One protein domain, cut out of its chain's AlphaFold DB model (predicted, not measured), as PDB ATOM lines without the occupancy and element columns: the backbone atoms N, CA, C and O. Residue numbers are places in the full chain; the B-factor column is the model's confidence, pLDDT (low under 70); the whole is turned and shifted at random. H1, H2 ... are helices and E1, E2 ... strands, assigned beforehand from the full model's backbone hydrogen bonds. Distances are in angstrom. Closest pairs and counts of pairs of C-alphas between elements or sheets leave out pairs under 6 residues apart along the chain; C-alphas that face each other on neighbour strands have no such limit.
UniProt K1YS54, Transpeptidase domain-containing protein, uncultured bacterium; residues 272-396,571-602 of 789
ATOM      1  N   LYS A 272      19.044  32.615 -97.940       96.44
ATOM      2  CA  LYS A 272      20.295  33.343 -97.696       96.44
ATOM      3  C   LYS A 272      21.400  32.890 -98.644       96.44
ATOM      4  O   LYS A 272      22.202  33.712 -99.063       96.44
ATOM      5  N   LEU A 273      21.404  31.615 -99.047       96.00
ATOM      6  CA  LEU A 273      22.422  31.081 -99.951       96.00
ATOM      7  C   LEU A 273      22.353  31.731-101.340       96.00
ATOM      8  O   LEU A 273      23.362  32.224-101.827       96.00
ATOM      9  N   ARG A 274      21.162  31.829-101.950       94.88
ATOM     10  CA  ARG A 274      20.996  32.537-103.238       94.88
ATOM     11  C   ARG A 274      21.246  34.042-103.135       94.88
ATOM     12  O   ARG A 274      21.750  34.648-104.075       94.88
ATOM     13  N   THR A 275      20.928  34.644-101.986       97.31
ATOM     14  CA  THR A 275      21.241  36.056-101.720       97.31
ATOM     15  C   THR A 275      22.753  36.262-101.703       97.31
ATOM     16  O   THR A 275      23.249  37.180-102.348       97.31
ATOM     17  N   LEU A 276      23.486  35.373-101.026       98.38
ATOM     18  CA  LEU A 276      24.943  35.395-100.995       98.38
ATOM     19  C   LEU A 276      25.547  35.153-102.383       98.38
ATOM     20  O   LEU A 276      26.435  35.893-102.783       98.38
ATOM     21  N   ALA A 277      25.038  34.174-103.135       98.12
ATOM     22  CA  ALA A 277      25.490  33.915-104.501       98.12
ATOM     23  C   ALA A 277      25.336  35.158-105.389       98.12
ATOM     24  O   ALA A 277      26.271  35.546-106.074       98.12
ATOM     25  N   THR A 278      24.190  35.838-105.300       98.19
ATOM     26  CA  THR A 278      23.939  37.086-106.042       98.19
ATOM     27  C   THR A 278      24.888  38.201-105.614       98.19
ATOM     28  O   THR A 278      25.423  38.911-106.457       98.19
ATOM     29  N   TYR A 279      25.110  38.348-104.306       98.69
ATOM     30  CA  TYR A 279      26.046  39.330-103.768       98.69
ATOM     31  C   TYR A 279      27.468  39.114-104.308       98.69
ATOM     32  O   TYR A 279      28.094  40.064-104.765       98.69
ATOM     33  N   LEU A 280      27.959  37.872-104.301       98.75
ATOM     34  CA  LEU A 280      29.304  37.536-104.768       98.75
ATOM     35  C   LEU A 280      29.451  37.631-106.295       98.75
ATOM     36  O   LEU A 280      30.489  38.090-106.761       98.75
ATOM     37  N   GLU A 281      28.420  37.279-107.070       98.19
ATOM     38  CA  GLU A 281      28.414  37.506-108.524       98.19
ATOM     39  C   GLU A 281      28.525  38.996-108.858       98.19
ATOM     40  O   GLU A 281      29.328  39.367-109.704       98.19
ATOM     41  N   ILE A 282      27.800  39.864-108.142       98.31
ATOM     42  CA  ILE A 282      27.917  41.321-108.316       98.31
ATOM     43  C   ILE A 282      29.346  41.799-108.022       98.31
ATOM     44  O   ILE A 282      29.875  42.639-108.747       98.31
ATOM     45  N   ILE A 283      29.998  41.267-106.981       98.62
ATOM     46  CA  ILE A 283      31.408  41.581-106.702       98.62
ATOM     47  C   ILE A 283      32.318  41.119-107.846       98.62
ATOM     48  O   ILE A 283      33.232  41.852-108.213       98.62
ATOM     49  N   SER A 284      32.062  39.945-108.426       98.31
ATOM     50  CA  SER A 284      32.820  39.430-109.572       98.31
ATOM     51  C   SER A 284      32.637  40.283-110.830       98.31
ATOM     52  O   SER A 284      33.608  40.582-111.521       98.31
ATOM     53  N   GLU A 285      31.408  40.722-111.105       97.12
ATOM     54  CA  GLU A 285      31.083  41.636-112.206       97.12
ATOM     55  C   GLU A 285      31.821  42.973-112.034       97.12
ATOM     56  O   GLU A 285      32.546  43.404-112.932       97.12
ATOM     57  N   LEU A 286      31.736  43.571-110.840       97.31
ATOM     58  CA  LEU A 286      32.457  44.801-110.503       97.31
ATOM     59  C   LEU A 286      33.979  44.631-110.590       97.31
ATOM     60  O   LEU A 286      34.662  45.534-111.065       97.31
ATOM     61  N   HIS A 287      34.526  43.491-110.163       98.19
ATOM     62  CA  HIS A 287      35.956  43.199-110.300       98.19
ATOM     63  C   HIS A 287      36.391  43.214-111.769       98.19
ATOM     64  O   HIS A 287      37.354  43.898-112.117       98.19
ATOM     65  N   ALA A 288      35.642  42.532-112.639       97.00
ATOM     66  CA  ALA A 288      35.936  42.454-114.066       97.00
ATOM     67  C   ALA A 288      35.810  43.809-114.789       97.00
ATOM     68  O   ALA A 288      36.530  44.057-115.764       97.00
ATOM     69  N   GLU A 289      34.899  44.674-114.339       95.56
ATOM     70  CA  GLU A 289      34.738  46.040-114.845       95.56
ATOM     71  C   GLU A 289      35.877  46.955-114.381       95.56
ATOM     72  O   GLU A 289      36.551  47.574-115.207       95.56
ATOM     73  N   LEU A 290      36.132  47.012-113.071       96.38
ATOM     74  CA  LEU A 290      37.113  47.919-112.469       96.38
ATOM     75  C   LEU A 290      38.554  47.568-112.850       96.38
ATOM     76  O   LEU A 290      39.366  48.473-113.031       96.38
ATOM     77  N   ALA A 291      38.870  46.286-113.062       95.50
ATOM     78  CA  ALA A 291      40.197  45.847-113.500       95.50
ATOM     79  C   ALA A 291      40.631  46.431-114.861       95.50
ATOM     80  O   ALA A 291      41.817  46.411-115.191       95.50
ATOM     81  N   LYS A 292      39.686  46.948-115.659       95.50
ATOM     82  CA  LYS A 292      39.939  47.561-116.974       95.50
ATOM     83  C   LYS A 292      40.053  49.088-116.918       95.50
ATOM     84  O   LYS A 292      40.338  49.702-117.942       95.50
ATOM     85  N   MET A 293      39.802  49.700-115.761       95.38
ATOM     86  CA  MET A 293      39.737  51.153-115.593       95.38
ATOM     87  C   MET A 293      41.026  51.715-114.987       95.38
ATOM     88  O   MET A 293      41.727  51.060-114.216       95.38
ATOM     89  N   SER A 294      41.335  52.973-115.298       94.38
ATOM     90  CA  SER A 294      42.413  53.711-114.640       94.38
ATOM     91  C   SER A 294      42.015  54.147-113.225       94.38
ATOM     92  O   SER A 294      40.843  54.384-112.934       94.38
ATOM     93  N   GLY A 295      42.993  54.369-112.338       92.50
ATOM     94  CA  GLY A 295      42.717  54.839-110.972       92.50
ATOM     95  C   GLY A 295      41.909  56.147-110.910       92.50
ATOM     96  O   GLY A 295      41.105  56.331-109.999       92.50
ATOM     97  N   ARG A 296      42.049  57.034-111.910       93.31
ATOM     98  CA  ARG A 296      41.232  58.260-112.022       93.31
ATOM     99  C   ARG A 296      39.767  57.950-112.328       93.31
ATOM    100  O   ARG A 296      38.882  58.568-111.743       93.31
ATOM    101  N   GLU A 297      39.511  57.006-113.230       93.69
ATOM    102  CA  GLU A 297      38.153  56.573-113.570       93.69
ATOM    103  C   GLU A 297      37.486  55.865-112.392       93.69
ATOM    104  O   GLU A 297      36.333  56.169-112.088       93.69
ATOM    105  N   ILE A 298      38.229  55.014-111.676       93.94
ATOM    106  CA  ILE A 298      37.752  54.332-110.464       93.94
ATOM    107  C   ILE A 298      37.384  55.348-109.378       93.94
ATOM    108  O   ILE A 298      36.306  55.249-108.789       93.94
ATOM    109  N   ASN A 299      38.228  56.360-109.141       92.81
ATOM    110  CA  ASN A 299      37.933  57.408-108.159       92.81
ATOM    111  C   ASN A 299      36.667  58.200-108.532       92.81
ATOM    112  O   ASN A 299      35.782  58.385-107.700       92.81
ATOM    113  N   ARG A 300      36.528  58.590-109.807       89.81
ATOM    114  CA  ARG A 300      35.321  59.272-110.300       89.81
ATOM    115  C   ARG A 300      34.069  58.400-110.146       89.81
ATOM    116  O   ARG A 300      33.027  58.896-109.728       89.81
ATOM    117  N   GLY A 301      34.168  57.108-110.463       85.50
ATOM    118  CA  GLY A 301      33.072  56.153-110.296       85.50
ATOM    119  C   GLY A 301      32.642  56.001-108.833       85.50
ATOM    120  O   GLY A 301      31.446  55.980-108.544       85.50
ATOM    121  N   ALA A 302      33.602  55.975-107.903       88.81
ATOM    122  CA  ALA A 302      33.330  55.915-106.466       88.81
ATOM    123  C   ALA A 302      32.543  57.141-105.967       88.81
ATOM    124  O   ALA A 302      31.577  56.986-105.220       88.81
ATOM    125  N   GLU A 303      32.920  58.345-106.405       87.06
ATOM    126  CA  GLU A 303      32.257  59.602-106.023       87.06
ATOM    127  C   GLU A 303      30.838  59.726-106.601       87.06
ATOM    128  O   GLU A 303      29.938  60.282-105.967       87.06
ATOM    129  N   GLN A 304      30.620  59.204-107.811       84.88
ATOM    130  CA  GLN A 304      29.337  59.303-108.509       84.88
ATOM    131  C   GLN A 304      28.332  58.229-108.077       84.88
ATOM    132  O   GLN A 304      27.119  58.489-108.089       84.88
ATOM    133  N   SER A 305      28.808  57.044-107.679       84.56
ATOM    134  CA  SER A 305      27.936  55.932-107.301       84.56
ATOM    135  C   SER A 305      27.072  56.268-106.081       84.56
ATOM    136  O   SER A 305      27.506  56.873-105.101       84.56
ATOM    137  N   SER A 306      25.805  55.855-106.145       83.50
ATOM    138  CA  SER A 306      24.845  55.948-105.041       83.50
ATOM    139  C   SER A 306      24.679  54.647-104.251       83.50
ATOM    140  O   SER A 306      23.875  54.607-103.315       83.50
ATOM    141  N   ASP A 307      25.370  53.577-104.645       91.88
ATOM    142  CA  ASP A 307      25.259  52.259-104.030       91.88
ATOM    143  C   ASP A 307      26.536  51.878-103.269       91.88
ATOM    144  O   ASP A 307      27.656  52.231-103.632       91.88
ATOM    145  N   THR A 308      26.355  51.155-102.168       93.44
ATOM    146  CA  THR A 308      27.435  50.846-101.225       93.44
ATOM    147  C   THR A 308      28.375  49.752-101.723       93.44
ATOM    148  O   THR A 308      29.499  49.661-101.232       93.44
ATOM    149  N   ILE A 309      27.938  48.913-102.668       96.75
ATOM    150  CA  ILE A 309      28.737  47.795-103.174       96.75
ATOM    151  C   ILE A 309      29.781  48.322-104.156       96.75
ATOM    152  O   ILE A 309      30.962  48.029-103.983       96.75
ATOM    153  N   THR A 310      29.375  49.157-105.114       96.06
ATOM    154  CA  THR A 310      30.279  49.796-106.077       96.06
ATOM    155  C   THR A 310      31.291  50.687-105.367       96.06
ATOM    156  O   THR A 310      32.487  50.573-105.615       96.06
ATOM    157  N   GLN A 311      30.847  51.519-104.416       95.69
ATOM    158  CA  GLN A 311      31.752  52.355-103.614       95.69
ATOM    159  C   GLN A 311      32.807  51.515-102.880       95.69
ATOM    160  O   GLN A 311      33.997  51.840-102.905       95.69
ATOM    161  N   TRP A 312      32.387  50.412-102.256       97.38
ATOM    162  CA  TRP A 312      33.306  49.495-101.593       97.38
ATOM    163  C   TRP A 312      34.273  48.850-102.594       97.38
ATOM    164  O   TRP A 312      35.478  48.869-102.351       97.38
ATOM    165  N   ALA A 313      33.783  48.357-103.734       97.56
ATOM    166  CA  ALA A 313      34.596  47.722-104.768       97.56
ATOM    167  C   ALA A 313      35.670  48.674-105.316       97.56
ATOM    168  O   ALA A 313      36.847  48.316-105.357       97.56
ATOM    169  N   CYS A 314      35.297  49.921-105.625       97.25
ATOM    170  CA  CYS A 314      36.251  50.956-106.013       97.25
ATOM    171  C   CYS A 314      37.308  51.201-104.933       97.25
ATOM    172  O   CYS A 314      38.490  51.306-105.250       97.25
ATOM    173  N   SER A 315      36.917  51.256-103.653       96.00
ATOM    174  CA  SER A 315      37.883  51.467-102.568       96.00
ATOM    175  C   SER A 315      38.917  50.342-102.467       96.00
ATOM    176  O   SER A 315      40.077  50.614-102.165       96.00
ATOM    177  N   GLN A 316      38.523  49.097-102.766       97.31
ATOM    178  CA  GLN A 316      39.446  47.960-102.771       97.31
ATOM    179  C   GLN A 316      40.481  48.103-103.892       97.31
ATOM    180  O   GLN A 316      41.671  47.941-103.636       97.31
ATOM    181  N   PHE A 317      40.060  48.489-105.101       96.56
ATOM    182  CA  PHE A 317      40.985  48.713-106.219       96.56
ATOM    183  C   PHE A 317      41.891  49.933-106.023       96.56
ATOM    184  O   PHE A 317      43.043  49.912-106.447       96.56
ATOM    185  N   LEU A 318      41.410  50.991-105.367       95.44
ATOM    186  CA  LEU A 318      42.248  52.150-105.042       95.44
ATOM    187  C   LEU A 318      43.334  51.801-104.013       95.44
ATOM    188  O   LEU A 318      44.433  52.345-104.086       95.44
ATOM    189  N   GLN A 319      43.044  50.889-103.078       95.44
ATOM    190  CA  GLN A 319      44.019  50.394-102.100       95.44
ATOM    191  C   GLN A 319      44.982  49.364-102.706       95.44
ATOM    192  O   GLN A 319      46.179  49.403-102.429       95.44
ATOM    193  N   ASN A 320      44.472  48.456-103.540       96.19
ATOM    194  CA  ASN A 320      45.254  47.431-104.223       96.19
ATOM    195  C   ASN A 320      44.836  47.324-105.705       96.19
ATOM    196  O   ASN A 320      43.953  46.531-106.041       96.19
ATOM    197  N   PRO A 321      45.502  48.061-106.617       92.94
ATOM    198  CA  PRO A 321      45.140  48.095-108.038       92.94
ATOM    199  C   PRO A 321      45.262  46.762-108.787       92.94
ATOM    200  O   PRO A 321      44.790  46.655-109.914       92.94
ATOM    201  N   ARG A 322      45.926  45.758-108.200       93.88
ATOM    202  CA  ARG A 322      46.116  44.423-108.790       93.88
ATOM    203  C   ARG A 322      45.453  43.319-107.964       93.88
ATOM    204  O   ARG A 322      45.868  42.168-108.068       93.88
ATOM    205  N   ILE A 323      44.466  43.655-107.128       97.31
ATOM    206  CA  ILE A 323      43.721  42.661-106.351       97.31
ATOM    207  C   ILE A 323      43.098  41.621-107.289       97.31
ATOM    208  O   ILE A 323      42.392  41.957-108.243       97.31
ATOM    209  N   ASP A 324      43.381  40.344-107.051       97.19
ATOM    210  CA  ASP A 324      42.757  39.258-107.795       97.19
ATOM    211  C   ASP A 324      41.321  39.011-107.298       97.19
ATOM    212  O   ASP A 324      40.945  39.395-106.184       97.19
ATOM    213  N   LEU A 325      40.505  38.358-108.129       97.94
ATOM    214  CA  LEU A 325      39.093  38.124-107.825       97.94
ATOM    215  C   LEU A 325      38.913  37.345-106.519       97.94
ATOM    216  O   LEU A 325      38.012  37.647-105.737       97.94
ATOM    217  N   ARG A 326      39.767  36.353-106.252       97.31
ATOM    218  CA  ARG A 326      39.637  35.525-105.056       97.31
ATOM    219  C   ARG A 326      39.874  36.355-103.796       97.31
ATOM    220  O   ARG A 326      39.028  36.312-102.905       97.31
ATOM    221  N   SER A 327      40.943  37.145-103.756       98.19
ATOM    222  CA  SER A 327      41.226  38.057-102.640       98.19
ATOM    223  C   SER A 327      40.093  39.068-102.422       98.19
ATOM    224  O   SER A 327      39.706  39.346-101.285       98.19
ATOM    225  N   MET A 328      39.494  39.588-103.501       98.44
ATOM    226  CA  MET A 328      38.361  40.513-103.398       98.44
ATOM    227  C   MET A 328      37.091  39.835-102.862       98.44
ATOM    228  O   MET A 328      36.380  40.425-102.046       98.44
ATOM    229  N   LEU A 329      36.805  38.594-103.269       98.62
ATOM    230  CA  LEU A 329      35.685  37.813-102.732       98.62
ATOM    231  C   LEU A 329      35.889  37.483-101.245       98.62
ATOM    232  O   LEU A 329      34.939  37.564-100.470       98.62
ATOM    233  N   GLU A 330      37.112  37.163-100.819       98.38
ATOM    234  CA  GLU A 330      37.443  36.954 -99.400       98.38
ATOM    235  C   GLU A 330      37.224  38.234 -98.582       98.38
ATOM    236  O   GLU A 330      36.555  38.204 -97.548       98.38
ATOM    237  N   ALA A 331      37.680  39.383 -99.088       98.44
ATOM    238  CA  ALA A 331      37.419  40.677 -98.463       98.44
ATOM    239  C   ALA A 331      35.913  40.997 -98.396       98.44
ATOM    240  O   ALA A 331      35.430  41.513 -97.386       98.44
ATOM    241  N   ALA A 332      35.144  40.643 -99.434       98.56
ATOM    242  CA  ALA A 332      33.692  40.808 -99.456       98.56
ATOM    243  C   ALA A 332      33.000  39.966 -98.371       98.56
ATOM    244  O   ALA A 332      32.072  40.445 -97.712       98.56
ATOM    245  N   MET A 333      33.486  38.744 -98.137       98.50
ATOM    246  CA  MET A 333      32.993  37.849 -97.087       98.50
ATOM    247  C   MET A 333      33.282  38.365 -95.663       98.50
ATOM    248  O   MET A 333      32.527  38.076 -94.730       98.50
ATOM    249  N   LEU A 334      34.315  39.195 -95.497       98.25
ATOM    250  CA  LEU A 334      34.681  39.824 -94.224       98.25
ATOM    251  C   LEU A 334      33.965  41.157 -93.955       98.25
ATOM    252  O   LEU A 334      34.149  41.748 -92.890       98.25
ATOM    253  N   ARG A 335      33.122  41.648 -94.874       98.25
ATOM    254  CA  ARG A 335      32.428  42.929 -94.678       98.25
ATOM    255  C   ARG A 335      31.488  42.881 -93.464       98.25
ATOM    256  O   ARG A 335      30.671  41.961 -93.368       98.25
ATOM    257  N   PRO A 336      31.555  43.878 -92.562       98.06
ATOM    258  CA  PRO A 336      30.737  43.902 -91.359       98.06
ATOM    259  C   PRO A 336      29.312  44.383 -91.646       98.06
ATOM    260  O   PRO A 336      29.089  45.382 -92.331       98.06
ATOM    261  N   TYR A 337      28.338  43.714 -91.040       98.31
ATOM    262  CA  TYR A 337      26.929  44.080 -91.064       98.31
ATOM    263  C   TYR A 337      26.330  44.019 -89.661       98.31
ATOM    264  O   TYR A 337      26.510  43.056 -88.917       98.31
ATOM    265  N   SER A 338      25.564  45.050 -89.303       97.81
ATOM    266  CA  SER A 338      24.831  45.074 -88.037       97.81
ATOM    267  C   SER A 338      23.699  44.045 -88.039       97.81
ATOM    268  O   SER A 338      22.959  43.913 -89.021       97.81
ATOM    269  N   ALA A 339      23.514  43.369 -86.909       97.25
ATOM    270  CA  ALA A 339      22.369  42.513 -86.630       97.25
ATOM    271  C   ALA A 339      21.248  43.240 -85.858       97.25
ATOM    272  O   ALA A 339      20.245  42.616 -85.515       97.25
ATOM    273  N   ASN A 340      21.353  44.559 -85.664       96.56
ATOM    274  CA  ASN A 340      20.408  45.336 -84.864       96.56
ATOM    275  C   ASN A 340      18.993  45.402 -85.481       96.56
ATOM    276  O   ASN A 340      18.876  45.744 -86.670       96.56
ATOM    277  N   PRO A 341      17.923  45.095 -84.711       95.38
ATOM    278  CA  PRO A 341      16.541  45.074 -85.196       95.38
ATOM    279  C   PRO A 341      15.810  46.427 -85.120       95.38
ATOM    280  O   PRO A 341      14.678  46.525 -85.585       95.38
ATOM    281  N   ASN A 342      16.415  47.475 -84.548       94.19
ATOM    282  CA  ASN A 342      15.759  48.773 -84.329       94.19
ATOM    283  C   ASN A 342      15.605  49.603 -85.616       94.19
ATOM    284  O   ASN A 342      14.876  50.595 -85.636       94.19
ATOM    285  N   GLU A 343      16.283  49.213 -86.695       93.75
ATOM    286  CA  GLU A 343      16.150  49.862 -87.995       93.75
ATOM    287  C   GLU A 343      14.796  49.536 -88.646       93.75
ATOM    288  O   GLU A 343      14.349  48.389 -88.680       93.75
ATOM    289  N   ARG A 344      14.153  50.563 -89.208       94.31
ATOM    290  CA  ARG A 344      12.937  50.431 -90.017       94.31
ATOM    291  C   ARG A 344      13.310  50.434 -91.494       94.31
ATOM    292  O   ARG A 344      14.046  51.308 -91.942       94.31
ATOM    293  N   PHE A 345      12.757  49.499 -92.258       94.50
ATOM    294  CA  PHE A 345      13.062  49.330 -93.677       94.50
ATOM    295  C   PHE A 345      11.824  49.633 -94.514       94.50
ATOM    296  O   PHE A 345      10.800  48.983 -94.336       94.50
ATOM    297  N   PHE A 346      11.897  50.590 -95.438       92.00
ATOM    298  CA  PHE A 346      10.842  50.756 -96.439       92.00
ATOM    299  C   PHE A 346      11.088  49.782 -97.598       92.00
ATOM    300  O   PHE A 346      12.098  49.903 -98.287       92.00
ATOM    301  N   THR A 347      10.211  48.792 -97.765       94.00
ATOM    302  CA  THR A 347      10.328  47.724 -98.770       94.00
ATOM    303  C   THR A 347       8.967  47.071 -99.019       94.00
ATOM    304  O   THR A 347       8.112  47.072 -98.137       94.00
ATOM    305  N   GLY A 348       8.726  46.524-100.212       88.38
ATOM    306  CA  GLY A 348       7.459  45.865-100.548       88.38
ATOM    307  C   GLY A 348       6.252  46.809-100.517       88.38
ATOM    308  O   GLY A 348       5.125  46.362-100.321       88.38
ATOM    309  N   GLY A 349       6.486  48.117-100.670       85.31
ATOM    310  CA  GLY A 349       5.452  49.157-100.608       85.31
ATOM    311  C   GLY A 349       5.091  49.647 -99.199       85.31
ATOM    312  O   GLY A 349       4.180  50.464 -99.069       85.31
ATOM    313  N   GLY A 350       5.787  49.200 -98.146       87.38
ATOM    314  CA  GLY A 350       5.491  49.595 -96.767       87.38
ATOM    315  C   GLY A 350       6.704  49.601 -95.837       87.38
ATOM    316  O   GLY A 350       7.817  49.248 -96.216       87.38
ATOM    317  N   VAL A 351       6.496  50.023 -94.586       89.88
ATOM    318  CA  VAL A 351       7.538  49.983 -93.546       89.88
ATOM    319  C   VAL A 351       7.540  48.615 -92.870       89.88
ATOM    320  O   VAL A 351       6.546  48.203 -92.276       89.88
ATOM    321  N   HIS A 352       8.676  47.934 -92.938       91.06
ATOM    322  CA  HIS A 352       8.934  46.634 -92.340       91.06
ATOM    323  C   HIS A 352       9.910  46.769 -91.166       91.06
ATOM    324  O   HIS A 352      10.825  47.596 -91.170       91.06
ATOM    325  N   VAL A 353       9.725  45.906 -90.170       91.81
ATOM    326  CA  VAL A 353      10.681  45.662 -89.086       91.81
ATOM    327  C   VAL A 353      11.030  44.183 -89.127       91.81
ATOM    328  O   VAL A 353      10.144  43.335 -89.250       91.81
ATOM    329  N   PHE A 354      12.319  43.876 -89.036       93.75
ATOM    330  CA  PHE A 354      12.830  42.511 -89.067       93.75
ATOM    331  C   PHE A 354      13.447  42.153 -87.716       93.75
ATOM    332  O   PHE A 354      13.980  43.014 -87.023       93.75
ATOM    333  N   GLY A 355      13.387  40.871 -87.353       92.69
ATOM    334  CA  GLY A 355      13.988  40.343 -86.127       92.69
ATOM    335  C   GLY A 355      14.912  39.160 -86.409       92.69
ATOM    336  O   GLY A 355      14.706  38.403 -87.365       92.69
ATOM    337  N   ASN A 356      15.928  38.989 -85.564       93.31
ATOM    338  CA  ASN A 356      16.716  37.760 -85.534       93.31
ATOM    339  C   ASN A 356      15.948  36.655 -84.809       93.31
ATOM    340  O   ASN A 356      15.083  36.921 -83.975       93.31
ATOM    341  N   PHE A 357      16.279  35.405 -85.131       86.88
ATOM    342  CA  PHE A 357      15.724  34.252 -84.426       86.88
ATOM    343  C   PHE A 357      16.197  34.209 -82.962       86.88
ATOM    344  O   PHE A 357      15.394  34.001 -82.057       86.88
ATOM    345  N   LYS A 358      17.494  34.450 -82.744       87.81
ATOM    346  CA  LYS A 358      18.127  34.576 -81.428       87.81
ATOM    347  C   LYS A 358      18.207  36.045 -81.038       87.81
ATOM    348  O   LYS A 358      18.685  36.862 -81.824       87.81
ATOM    349  N   LYS A 359      17.736  36.389 -79.838       91.31
ATOM    350  CA  LYS A 359      17.791  37.776 -79.347       91.31
ATOM    351  C   LYS A 359      19.218  38.192 -79.004       91.31
ATOM    352  O   LYS A 359      19.540  39.367 -79.106       91.31
ATOM    353  N   GLU A 360      20.060  37.224 -78.664       92.69
ATOM    354  CA  GLU A 360      21.473  37.391 -78.324       92.69
ATOM    355  C   GLU A 360      22.286  37.938 -79.508       92.69
ATOM    356  O   GLU A 360      23.335  38.545 -79.318       92.69
ATOM    357  N   ASP A 361      21.787  37.766 -80.738       93.81
ATOM    358  CA  ASP A 361      22.433  38.308 -81.929       93.81
ATOM    359  C   ASP A 361      22.124  39.793 -82.165       93.81
ATOM    360  O   ASP A 361      22.791  40.418 -82.983       93.81
ATOM    361  N   ASN A 362      21.135  40.380 -81.485       95.31
ATOM    362  CA  ASN A 362      20.621  41.713 -81.817       95.31
ATOM    363  C   ASN A 362      21.659  42.835 -81.687       95.31
ATOM    364  O   ASN A 362      21.592  43.794 -82.448       95.31
ATOM    365  N   ASP A 363      22.634  42.721 -80.793       94.50
ATOM    366  CA  ASP A 363      23.620  43.788 -80.567       94.50
ATOM    367  C   ASP A 363      24.955  43.540 -81.289       94.50
ATOM    368  O   ASP A 363      25.907  44.306 -81.144       94.50
ATOM    369  N   ARG A 364      25.037  42.483 -82.108       96.62
ATOM    370  CA  ARG A 364      26.269  42.097 -82.804       96.62
ATOM    371  C   ARG A 364      26.458  42.864 -84.117       96.62
ATOM    372  O   ARG A 364      25.507  43.160 -84.848       96.62
ATOM    373  N   VAL A 365      27.720  43.097 -84.466       97.81
ATOM    374  CA  VAL A 365      28.167  43.372 -85.837       97.81
ATOM    375  C   VAL A 365      28.961  42.154 -86.280       97.81
ATOM    376  O   VAL A 365      29.877  41.740 -85.577       97.81
ATOM    377  N   VAL A 366      28.566  41.552 -87.395       98.06
ATOM    378  CA  VAL A 366      29.118  40.276 -87.870       98.06
ATOM    379  C   VAL A 366      29.569  40.393 -89.314       98.06
ATOM    380  O   VAL A 366      29.011  41.179 -90.082       98.06
ATOM    381  N   THR A 367      30.556  39.597 -89.692       98.44
ATOM    382  CA  THR A 367      30.966  39.432 -91.089       98.44
ATOM    383  C   THR A 367      29.882  38.726 -91.910       98.44
ATOM    384  O   THR A 367      28.978  38.082 -91.363       98.44
ATOM    385  N   VAL A 368      29.962  38.807 -93.243       98.38
ATOM    386  CA  VAL A 368      29.069  38.045 -94.136       98.38
ATOM    387  C   VAL A 368      29.225  36.537 -93.896       98.38
ATOM    388  O   VAL A 368      28.220  35.820 -93.861       98.38
ATOM    389  N   THR A 369      30.453  36.067 -93.650       96.88
ATOM    390  CA  THR A 369      30.751  34.676 -93.270       96.88
ATOM    391  C   THR A 369      29.985  34.256 -92.017       96.88
ATOM    392  O   THR A 369      29.168  33.334 -92.072       96.88
ATOM    393  N   GLU A 370      30.171  34.967 -90.903       96.62
ATOM    394  CA  GLU A 370      29.501  34.662 -89.632       96.62
ATOM    395  C   GLU A 370      27.973  34.752 -89.755       96.62
ATOM    396  O   GLU A 370      27.237  33.923 -89.208       96.62
ATOM    397  N   ALA A 371      27.471  35.733 -90.515       97.06
ATOM    398  CA  ALA A 371      26.046  35.881 -90.767       97.06
ATOM    399  C   ALA A 371      25.449  34.644 -91.456       97.06
ATOM    400  O   ALA A 371      24.326  34.247 -91.120       97.06
ATOM    401  N   LEU A 372      26.169  34.018 -92.399       96.25
ATOM    402  CA  LEU A 372      25.725  32.773 -93.032       96.25
ATOM    403  C   LEU A 372      25.857  31.582 -92.071       96.25
ATOM    404  O   LEU A 372      24.885  30.832 -91.922       96.25
ATOM    405  N   GLN A 373      27.007  31.446 -91.397       94.06
ATOM    406  CA  GLN A 373      27.323  30.365 -90.449       94.06
ATOM    407  C   GLN A 373      26.255  30.226 -89.357       94.06
ATOM    408  O   GLN A 373      25.656  29.157 -89.186       94.06
ATOM    409  N   PHE A 374      25.962  31.327 -88.661       93.50
ATOM    410  CA  PHE A 374      24.972  31.380 -87.582       93.50
ATOM    411  C   PHE A 374      23.554  31.668 -88.083       93.50
ATOM    412  O   PHE A 374      22.599  31.655 -87.310       93.50
ATOM    413  N   SER A 375      23.402  31.873 -89.392       94.81
ATOM    414  CA  SER A 375      22.144  32.194 -90.052       94.81
ATOM    415  C   SER A 375      21.401  33.368 -89.402       94.81
ATOM    416  O   SER A 375      20.194  33.305 -89.171       94.81
ATOM    417  N   ILE A 376      22.102  34.479 -89.188       96.19
ATOM    418  CA  ILE A 376      21.549  35.717 -88.617       96.19
ATOM    419  C   ILE A 376      20.701  36.424 -89.691       96.19
ATOM    420  O   ILE A 376      21.027  36.377 -90.879       96.19
ATOM    421  N   ASN A 377      19.537  36.977 -89.337       96.44
ATOM    422  CA  ASN A 377      18.567  37.483 -90.325       96.44
ATOM    423  C   ASN A 377      18.917  38.887 -90.810       96.44
ATOM    424  O   ASN A 377      18.955  39.142 -92.011       96.44
ATOM    425  N   LEU A 378      19.163  39.791 -89.868       97.62
ATOM    426  CA  LEU A 378      19.292  41.221 -90.131       97.62
ATOM    427  C   LEU A 378      20.469  41.590 -91.060       97.62
ATOM    428  O   LEU A 378      20.258  42.419 -91.947       97.62
ATOM    429  N   PRO A 379      21.656  40.953 -90.968       98.19
ATOM    430  CA  PRO A 379      22.716  41.140 -91.957       98.19
ATOM    431  C   PRO A 379      22.263  40.812 -93.385       98.19
ATOM    432  O   PRO A 379      22.518  41.593 -94.292       98.19
ATOM    433  N   PHE A 380      21.501  39.732 -93.595       98.25
ATOM    434  CA  PHE A 380      21.002  39.355 -94.925       98.25
ATOM    435  C   PHE A 380      19.926  40.299 -95.470       98.25
ATOM    436  O   PHE A 380      19.876  40.523 -96.677       98.25
ATOM    437  N   ILE A 381      19.109  40.909 -94.604       98.31
ATOM    438  CA  ILE A 381      18.203  41.996 -95.010       98.31
ATOM    439  C   ILE A 381      19.009  43.196 -95.529       98.31
ATOM    440  O   ILE A 381      18.652  43.793 -96.545       98.31
ATOM    441  N   ARG A 382      20.117  43.534 -94.861       98.19
ATOM    442  CA  ARG A 382      20.993  44.650 -95.246       98.19
ATOM    443  C   ARG A 382      21.819  44.343 -96.497       98.19
ATOM    444  O   ARG A 382      21.906  45.206 -97.360       98.19
ATOM    445  N   ILE A 383      22.325  43.119 -96.647       98.56
ATOM    446  CA  ILE A 383      22.973  42.650 -97.882       98.56
ATOM    447  C   ILE A 383      21.982  42.716 -99.047       98.56
ATOM    448  O   ILE A 383      22.305  43.275-100.087       98.56
ATOM    449  N   MET A 384      20.749  42.230 -98.870       98.25
ATOM    450  CA  MET A 384      19.720  42.325 -99.910       98.25
ATOM    451  C   MET A 384      19.391  43.776-100.264       98.25
ATOM    452  O   MET A 384      19.204  44.098-101.432       98.25
ATOM    453  N   ARG A 385      19.361  44.678 -99.278       97.75
ATOM    454  CA  ARG A 385      19.195  46.113 -99.535       97.75
ATOM    455  C   ARG A 385      20.334  46.664-100.386       97.75
ATOM    456  O   ARG A 385      20.071  47.470-101.272       97.75
ATOM    457  N   ASP A 386      21.565  46.257-100.111       97.94
ATOM    458  CA  ASP A 386      22.734  46.691-100.872       97.94
ATOM    459  C   ASP A 386      22.691  46.142-102.309       97.94
ATOM    460  O   ASP A 386      22.897  46.913-103.242       97.94
ATOM    461  N   ILE A 387      22.297  44.873-102.503       98.19
ATOM    462  CA  ILE A 387      22.028  44.281-103.828       98.19
ATOM    463  C   ILE A 387      20.968  45.099-104.572       98.19
ATOM    464  O   ILE A 387      21.199  45.531-105.694       98.19
ATOM    465  N   VAL A 388      19.820  45.371-103.943       96.12
ATOM    466  CA  VAL A 388      18.738  46.152-104.564       96.12
ATOM    467  C   VAL A 388      19.210  47.563-104.921       96.12
ATOM    468  O   VAL A 388      18.860  48.071-105.982       96.12
ATOM    469  N   LYS A 389      20.009  48.215-104.069       93.75
ATOM    470  CA  LYS A 389      20.580  49.538-104.372       93.75
ATOM    471  C   LYS A 389      21.526  49.490-105.570       93.75
ATOM    472  O   LYS A 389      21.405  50.359-106.429       93.75
ATOM    473  N   TYR A 390      22.401  48.488-105.635       94.88
ATOM    474  CA  TYR A 390      23.288  48.256-106.774       94.88
ATOM    475  C   TYR A 390      22.484  48.039-108.061       94.88
ATOM    476  O   TYR A 390      22.628  48.803-109.010       94.88
ATOM    477  N   THR A 391      21.547  47.086-108.065       93.81
ATOM    478  CA  THR A 391      20.713  46.778-109.236       93.81
ATOM    479  C   THR A 391      19.906  47.990-109.703       93.81
ATOM    480  O   THR A 391      19.774  48.233-110.898       93.81
ATOM    481  N   ARG A 392      19.383  48.804-108.776       89.81
ATOM    482  CA  ARG A 392      18.699  50.053-109.138       89.81
ATOM    483  C   ARG A 392      19.647  51.045-109.800       89.81
ATOM    484  O   ARG A 392      19.244  51.684-110.766       89.81
ATOM    485  N   ALA A 393      20.853  51.214-109.259       86.62
ATOM    486  CA  ALA A 393      21.843  52.150-109.785       86.62
ATOM    487  C   ALA A 393      22.299  51.771-111.202       86.62
ATOM    488  O   ALA A 393      22.467  52.664-112.025       86.62
ATOM    489  N   THR A 394      22.425  50.474-111.501       84.38
ATOM    490  CA  THR A 394      22.823  49.984-112.830       84.38
ATOM    491  C   THR A 394      21.689  50.007-113.856       84.38
ATOM    492  O   THR A 394      21.925  50.311-115.019       84.38
ATOM    493  N   GLN A 395      20.446  49.726-113.450       82.19
ATOM    494  CA  GLN A 395      19.292  49.728-114.361       82.19
ATOM    495  C   GLN A 395      18.854  51.128-114.808       82.19
ATOM    496  O   GLN A 395      18.311  51.289-115.900       82.19
ATOM    497  N   TRP A 396      19.023  52.125-113.943       69.12
ATOM    498  CA  TRP A 396      18.470  53.459-114.139       69.12
ATOM    499  C   TRP A 396      19.574  54.503-114.020       69.12
ATOM    500  O   TRP A 396      19.837  55.056-112.942       69.12
ATOM    501  N   ASP A 571      11.287  46.652-110.082       89.00
ATOM    502  CA  ASP A 571      12.111  46.443-111.277       89.00
ATOM    503  C   ASP A 571      13.482  45.839-110.931       89.00
ATOM    504  O   ASP A 571      13.960  44.933-111.622       89.00
ATOM    505  N   ALA A 572      14.072  46.242-109.802       92.19
ATOM    506  CA  ALA A 572      15.295  45.624-109.299       92.19
ATOM    507  C   ALA A 572      15.083  44.144-108.956       92.19
ATOM    508  O   ALA A 572      15.873  43.286-109.348       92.19
ATOM    509  N   PHE A 573      13.971  43.810-108.294       94.00
ATOM    510  CA  PHE A 573      13.626  42.416-108.022       94.00
ATOM    511  C   PHE A 573      13.297  41.612-109.282       94.00
ATOM    512  O   PHE A 573      13.458  40.395-109.261       94.00
ATOM    513  N   SER A 574      12.892  42.255-110.379       90.75
ATOM    514  CA  SER A 574      12.737  41.594-111.681       90.75
ATOM    515  C   SER A 574      14.084  41.107-112.239       90.75
ATOM    516  O   SER A 574      14.185  39.969-112.699       90.75
ATOM    517  N   ASP A 575      15.147  41.913-112.127       91.19
ATOM    518  CA  ASP A 575      16.504  41.495-112.517       91.19
ATOM    519  C   ASP A 575      17.081  40.434-111.577       91.19
ATOM    520  O   ASP A 575      17.561  39.401-112.042       91.19
ATOM    521  N   ILE A 576      16.947  40.623-110.261       94.38
ATOM    522  CA  ILE A 576      17.356  39.614-109.269       94.38
ATOM    523  C   ILE A 576      16.644  38.285-109.548       94.38
ATOM    524  O   ILE A 576      17.257  37.220-109.523       94.38
ATOM    525  N   HIS A 577      15.353  38.334-109.875       92.62
ATOM    526  CA  HIS A 577      14.586  37.151-110.232       92.62
ATOM    527  C   HIS A 577      15.115  36.476-111.507       92.62
ATOM    528  O   HIS A 577      15.241  35.252-111.530       92.62
ATOM    529  N   ARG A 578      15.485  37.240-112.542       91.25
ATOM    530  CA  ARG A 578      16.139  36.697-113.744       91.25
ATOM    531  C   ARG A 578      17.461  36.001-113.406       91.25
ATOM    532  O   ARG A 578      17.685  34.888-113.877       91.25
ATOM    533  N   ARG A 579      18.296  36.597-112.547       93.00
ATOM    534  CA  ARG A 579      19.532  35.961-112.049       93.00
ATOM    535  C   ARG A 579      19.228  34.650-111.319       93.00
ATOM    536  O   ARG A 579      19.876  33.638-111.564       93.00
ATOM    537  N   TRP A 580      18.191  34.621-110.485       93.75
ATOM    538  CA  TRP A 580      17.794  33.406-109.765       93.75
ATOM    539  C   TRP A 580      17.209  32.325-110.676       93.75
ATOM    540  O   TRP A 580      17.455  31.146-110.433       93.75
ATOM    541  N   LYS A 581      16.516  32.681-111.765       92.06
ATOM    542  CA  LYS A 581      16.110  31.697-112.782       92.06
ATOM    543  C   LYS A 581      17.311  30.969-113.384       92.06
ATOM    544  O   LYS A 581      17.267  29.750-113.521       92.06
ATOM    545  N   ASN A 582      18.402  31.685-113.660       91.19
ATOM    546  CA  ASN A 582      19.645  31.068-114.140       91.19
ATOM    547  C   ASN A 582      20.272  30.130-113.094       91.19
ATOM    548  O   ASN A 582      20.912  29.148-113.455       91.19
ATOM    549  N   MET A 583      20.034  30.391-111.806       92.00
ATOM    550  CA  MET A 583      20.458  29.542-110.686       92.00
ATOM    551  C   MET A 583      19.516  28.347-110.409       92.00
ATOM    552  O   MET A 583      19.678  27.684-109.387       92.00
ATOM    553  N   GLY A 584      18.530  28.072-111.274       88.50
ATOM    554  CA  GLY A 584      17.614  26.927-111.137       88.50
ATOM    555  C   GLY A 584      16.312  27.207-110.378       88.50
ATOM    556  O   GLY A 584      15.537  26.293-110.109       88.50
ATOM    557  N   TYR A 585      16.019  28.466-110.028       87.50
ATOM    558  CA  TYR A 585      14.786  28.796-109.307       87.50
ATOM    559  C   TYR A 585      13.593  28.975-110.267       87.50
ATOM    560  O   TYR A 585      13.620  29.869-111.114       87.50
ATOM    561  N   PRO A 586      12.503  28.196-110.131       76.69
ATOM    562  CA  PRO A 586      11.458  28.092-111.152       76.69
ATOM    563  C   PRO A 586      10.306  29.094-110.974       76.69
ATOM    564  O   PRO A 586       9.189  28.833-111.417       76.69
ATOM    565  N   PHE A 587      10.508  30.214-110.272       75.12
ATOM    566  CA  PHE A 587       9.398  31.123-109.988       75.12
ATOM    567  C   PHE A 587       8.879  31.803-111.258       75.12
ATOM    568  O   PHE A 587       9.638  32.280-112.097       75.12
ATOM    569  N   GLU A 588       7.562  31.926-111.380       74.50
ATOM    570  CA  GLU A 588       6.980  32.851-112.357       74.50
ATOM    571  C   GLU A 588       7.103  34.296-111.864       74.50
ATOM    572  O   GLU A 588       7.400  35.205-112.641       74.50
ATOM    573  N   HIS A 589       6.965  34.490-110.547       73.12
ATOM    574  CA  HIS A 589       7.013  35.788-109.884       73.12
ATOM    575  C   HIS A 589       7.688  35.711-108.508       73.12
ATOM    576  O   HIS A 589       7.479  34.762-107.746       73.12
ATOM    577  N   LEU A 590       8.445  36.759-108.177       84.00
ATOM    578  CA  LEU A 590       9.080  36.975-106.877       84.00
ATOM    579  C   LEU A 590       8.282  37.995-106.049       84.00
ATOM    580  O   LEU A 590       7.711  38.928-106.618       84.00
ATOM    581  N   VAL A 591       8.278  37.864-104.716       87.75
ATOM    582  CA  VAL A 591       7.802  38.934-103.825       87.75
ATOM    583  C   VAL A 591       8.877  40.033-103.781       87.75
ATOM    584  O   VAL A 591       9.974  39.767-103.283       87.75
ATOM    585  N   PRO A 592       8.606  41.253-104.287       91.25
ATOM    586  CA  PRO A 592       9.603  42.314-104.387       91.25
ATOM    587  C   PRO A 592       9.782  43.013-103.033       91.25
ATOM    588  O   PRO A 592       9.296  44.117-102.809       91.25
ATOM    589  N   SER A 593      10.422  42.321-102.094       94.44
ATOM    590  CA  SER A 593      10.714  42.826-100.756       94.44
ATOM    591  C   SER A 593      12.041  42.277-100.249       94.44
ATOM    592  O   SER A 593      12.380  41.122-100.512       94.44
ATOM    593  N   LEU A 594      12.747  43.047 -99.417       96.56
ATOM    594  CA  LEU A 594      13.949  42.587 -98.709       96.56
ATOM    595  C   LEU A 594      13.704  41.307 -97.895       96.56
ATOM    596  O   LEU A 594      14.624  40.511 -97.702       96.56
ATOM    597  N   ALA A 595      12.458  41.055 -97.477       93.81
ATOM    598  CA  ALA A 595      12.049  39.817 -96.816       93.81
ATOM    599  C   ALA A 595      12.330  38.556 -97.658       93.81
ATOM    600  O   ALA A 595      12.339  37.440 -97.134       93.81
ATOM    601  N   THR A 596      12.535  38.681 -98.972       92.38
ATOM    602  CA  THR A 596      12.861  37.546 -99.847       92.38
ATOM    603  C   THR A 596      14.211  36.910 -99.484       92.38
ATOM    604  O   THR A 596      14.384  35.701 -99.644       92.38
ATOM    605  N   ALA A 597      15.127  37.683 -98.882       94.56
ATOM    606  CA  ALA A 597      16.426  37.212 -98.393       94.56
ATOM    607  C   ALA A 597      16.317  36.156 -97.277       94.56
ATOM    608  O   ALA A 597      17.262  35.412 -97.017       94.56
ATOM    609  N   ILE A 598      15.156  36.088 -96.619       92.44
ATOM    610  CA  ILE A 598      14.852  35.144 -95.539       92.44
ATOM    611  C   ILE A 598      13.684  34.203 -95.882       92.44
ATOM    612  O   ILE A 598      13.122  33.582 -94.986       92.44
ATOM    613  N   GLY A 599      13.331  34.072 -97.167       88.69
ATOM    614  CA  GLY A 599      12.461  32.992 -97.651       88.69
ATOM    615  C   GLY A 599      10.986  33.333 -97.871       88.69
ATOM    616  O   GLY A 599      10.215  32.427 -98.177       88.69
ATOM    617  N   SER A 600      10.579  34.607 -97.793       86.12
ATOM    618  CA  SER A 600       9.166  35.009 -98.004       86.12
ATOM    619  C   SER A 600       8.608  34.742 -99.409       86.12
ATOM    620  O   SER A 600       7.396  34.748 -99.597       86.12
ATOM    621  N   SER A 601       9.462  34.488-100.406       82.88
ATOM    622  CA  SER A 601       9.010  34.139-101.761       82.88
ATOM    623  C   SER A 601       8.614  32.668-101.917       82.88
ATOM    624  O   SER A 601       8.065  32.322-102.963       82.88
ATOM    625  N   GLY A 602       8.856  31.819-100.907       83.88
ATOM    626  CA  GLY A 602       8.733  30.360-101.005       83.88
ATOM    627  C   GLY A 602       9.726  29.746-101.996       83.88
ATOM    628  O   GLY A 602      10.418  30.481-102.680       83.88
TER     629      GLY A 602
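This is residues 272 to 396 and 571 to 602 of the 789 residues of the protein "Transpeptidase domain-containing protein" of uncultured bacterium (UniProt K1YS54). Two long helices, H1 and H6, run side by side at a slant as the core, with the helical hairpin of H2 and H3, and H4, packed towards the last residues of H1. H7 makes a corner with H6, its residues 571 to 576 meeting residues 388 to 395 of H6; near the first residues of H6 lie H8, H5 and a small sheet, E1 and E4, while the strand hairpin of E2 and E3 lies far out, with Thr 347 of E2 near Leu 594 of H8. The printed part has 157 residues with eight named helices and four named strands, in the order H1 H2 H3 H4 E1 E2 E3 E4 H5 H6 H7 H8; both two-stranded sheets are antiparallel and the class is mostly helix. The whole is compact, with a radius of gyration of the C-alphas of 15.8 A, and spans 43 by 37 by 27 A.

H1, residues 272 to 290, and H6, residues 377 to 395, are the hubs, touching five helices each. They touch at a steep tilt of 40 degrees, the same way, closest at the C-alphas of Tyr 279 and Ile 387, 6.4 A. H2, residues 295 to 304, and H3, residues 308 to 319, form a helical hairpin, closest at C-alphas 302 and 311, 4.8 A. H3 touches H1 at residues 283 to 290 alone, closest at C-alphas 313 and 286, 6.8 A. H4, residues 325 to 333, touches residues 280 to 287 of H1 alone, closest at C-alphas 325 and 287, 6.5 A. E1, residues 336 to 338, and E4, residues 365 to 367, are antiparallel neighbours, with N 337 and O 366 2.8 A apart. E2, residues 345 to 347, and E3, residues 350 to 352, form an antiparallel hairpin, with N 352 and O 345 2.8 A apart. H5, residues 368 to 373, forms a helical hairpin with H6, closest at C-alphas 371 and 379, 6.3 A. H7, residues 571 to 582, touches H6 about perpendicular at 76 degrees, closest at C-alphas 572 and 391, 5.5 A. H8, residues 594 to 598, touches H6, closest at C-alphas 594 and 381, 5.7 A. Every O i to N i+4 pair is within hydrogen-bond range in H1 to H7; H8 has 0 of 1, but 2 of 2 O i to N i+3 pairs.

H1 begins at C-alpha 272 (20.295, 33.343, -97.696) and measures 26.7 A; H3 measures 16.6 A. H6 measures 27.0 A and H7 17.4 A. H8 ends at C-alpha 598 (14.852, 35.144, -95.539).

The C-alphas of Ser 294 and Lys 359, the two farthest apart, are 45.9 A apart. Residues 397 to 570 are not printed, and C-alphas 396 and 571 are 9.9 A apart across the cut. The links E3 to E4 and H7 to H8 are long. Residue 396 alone is under 70 in pLDDT.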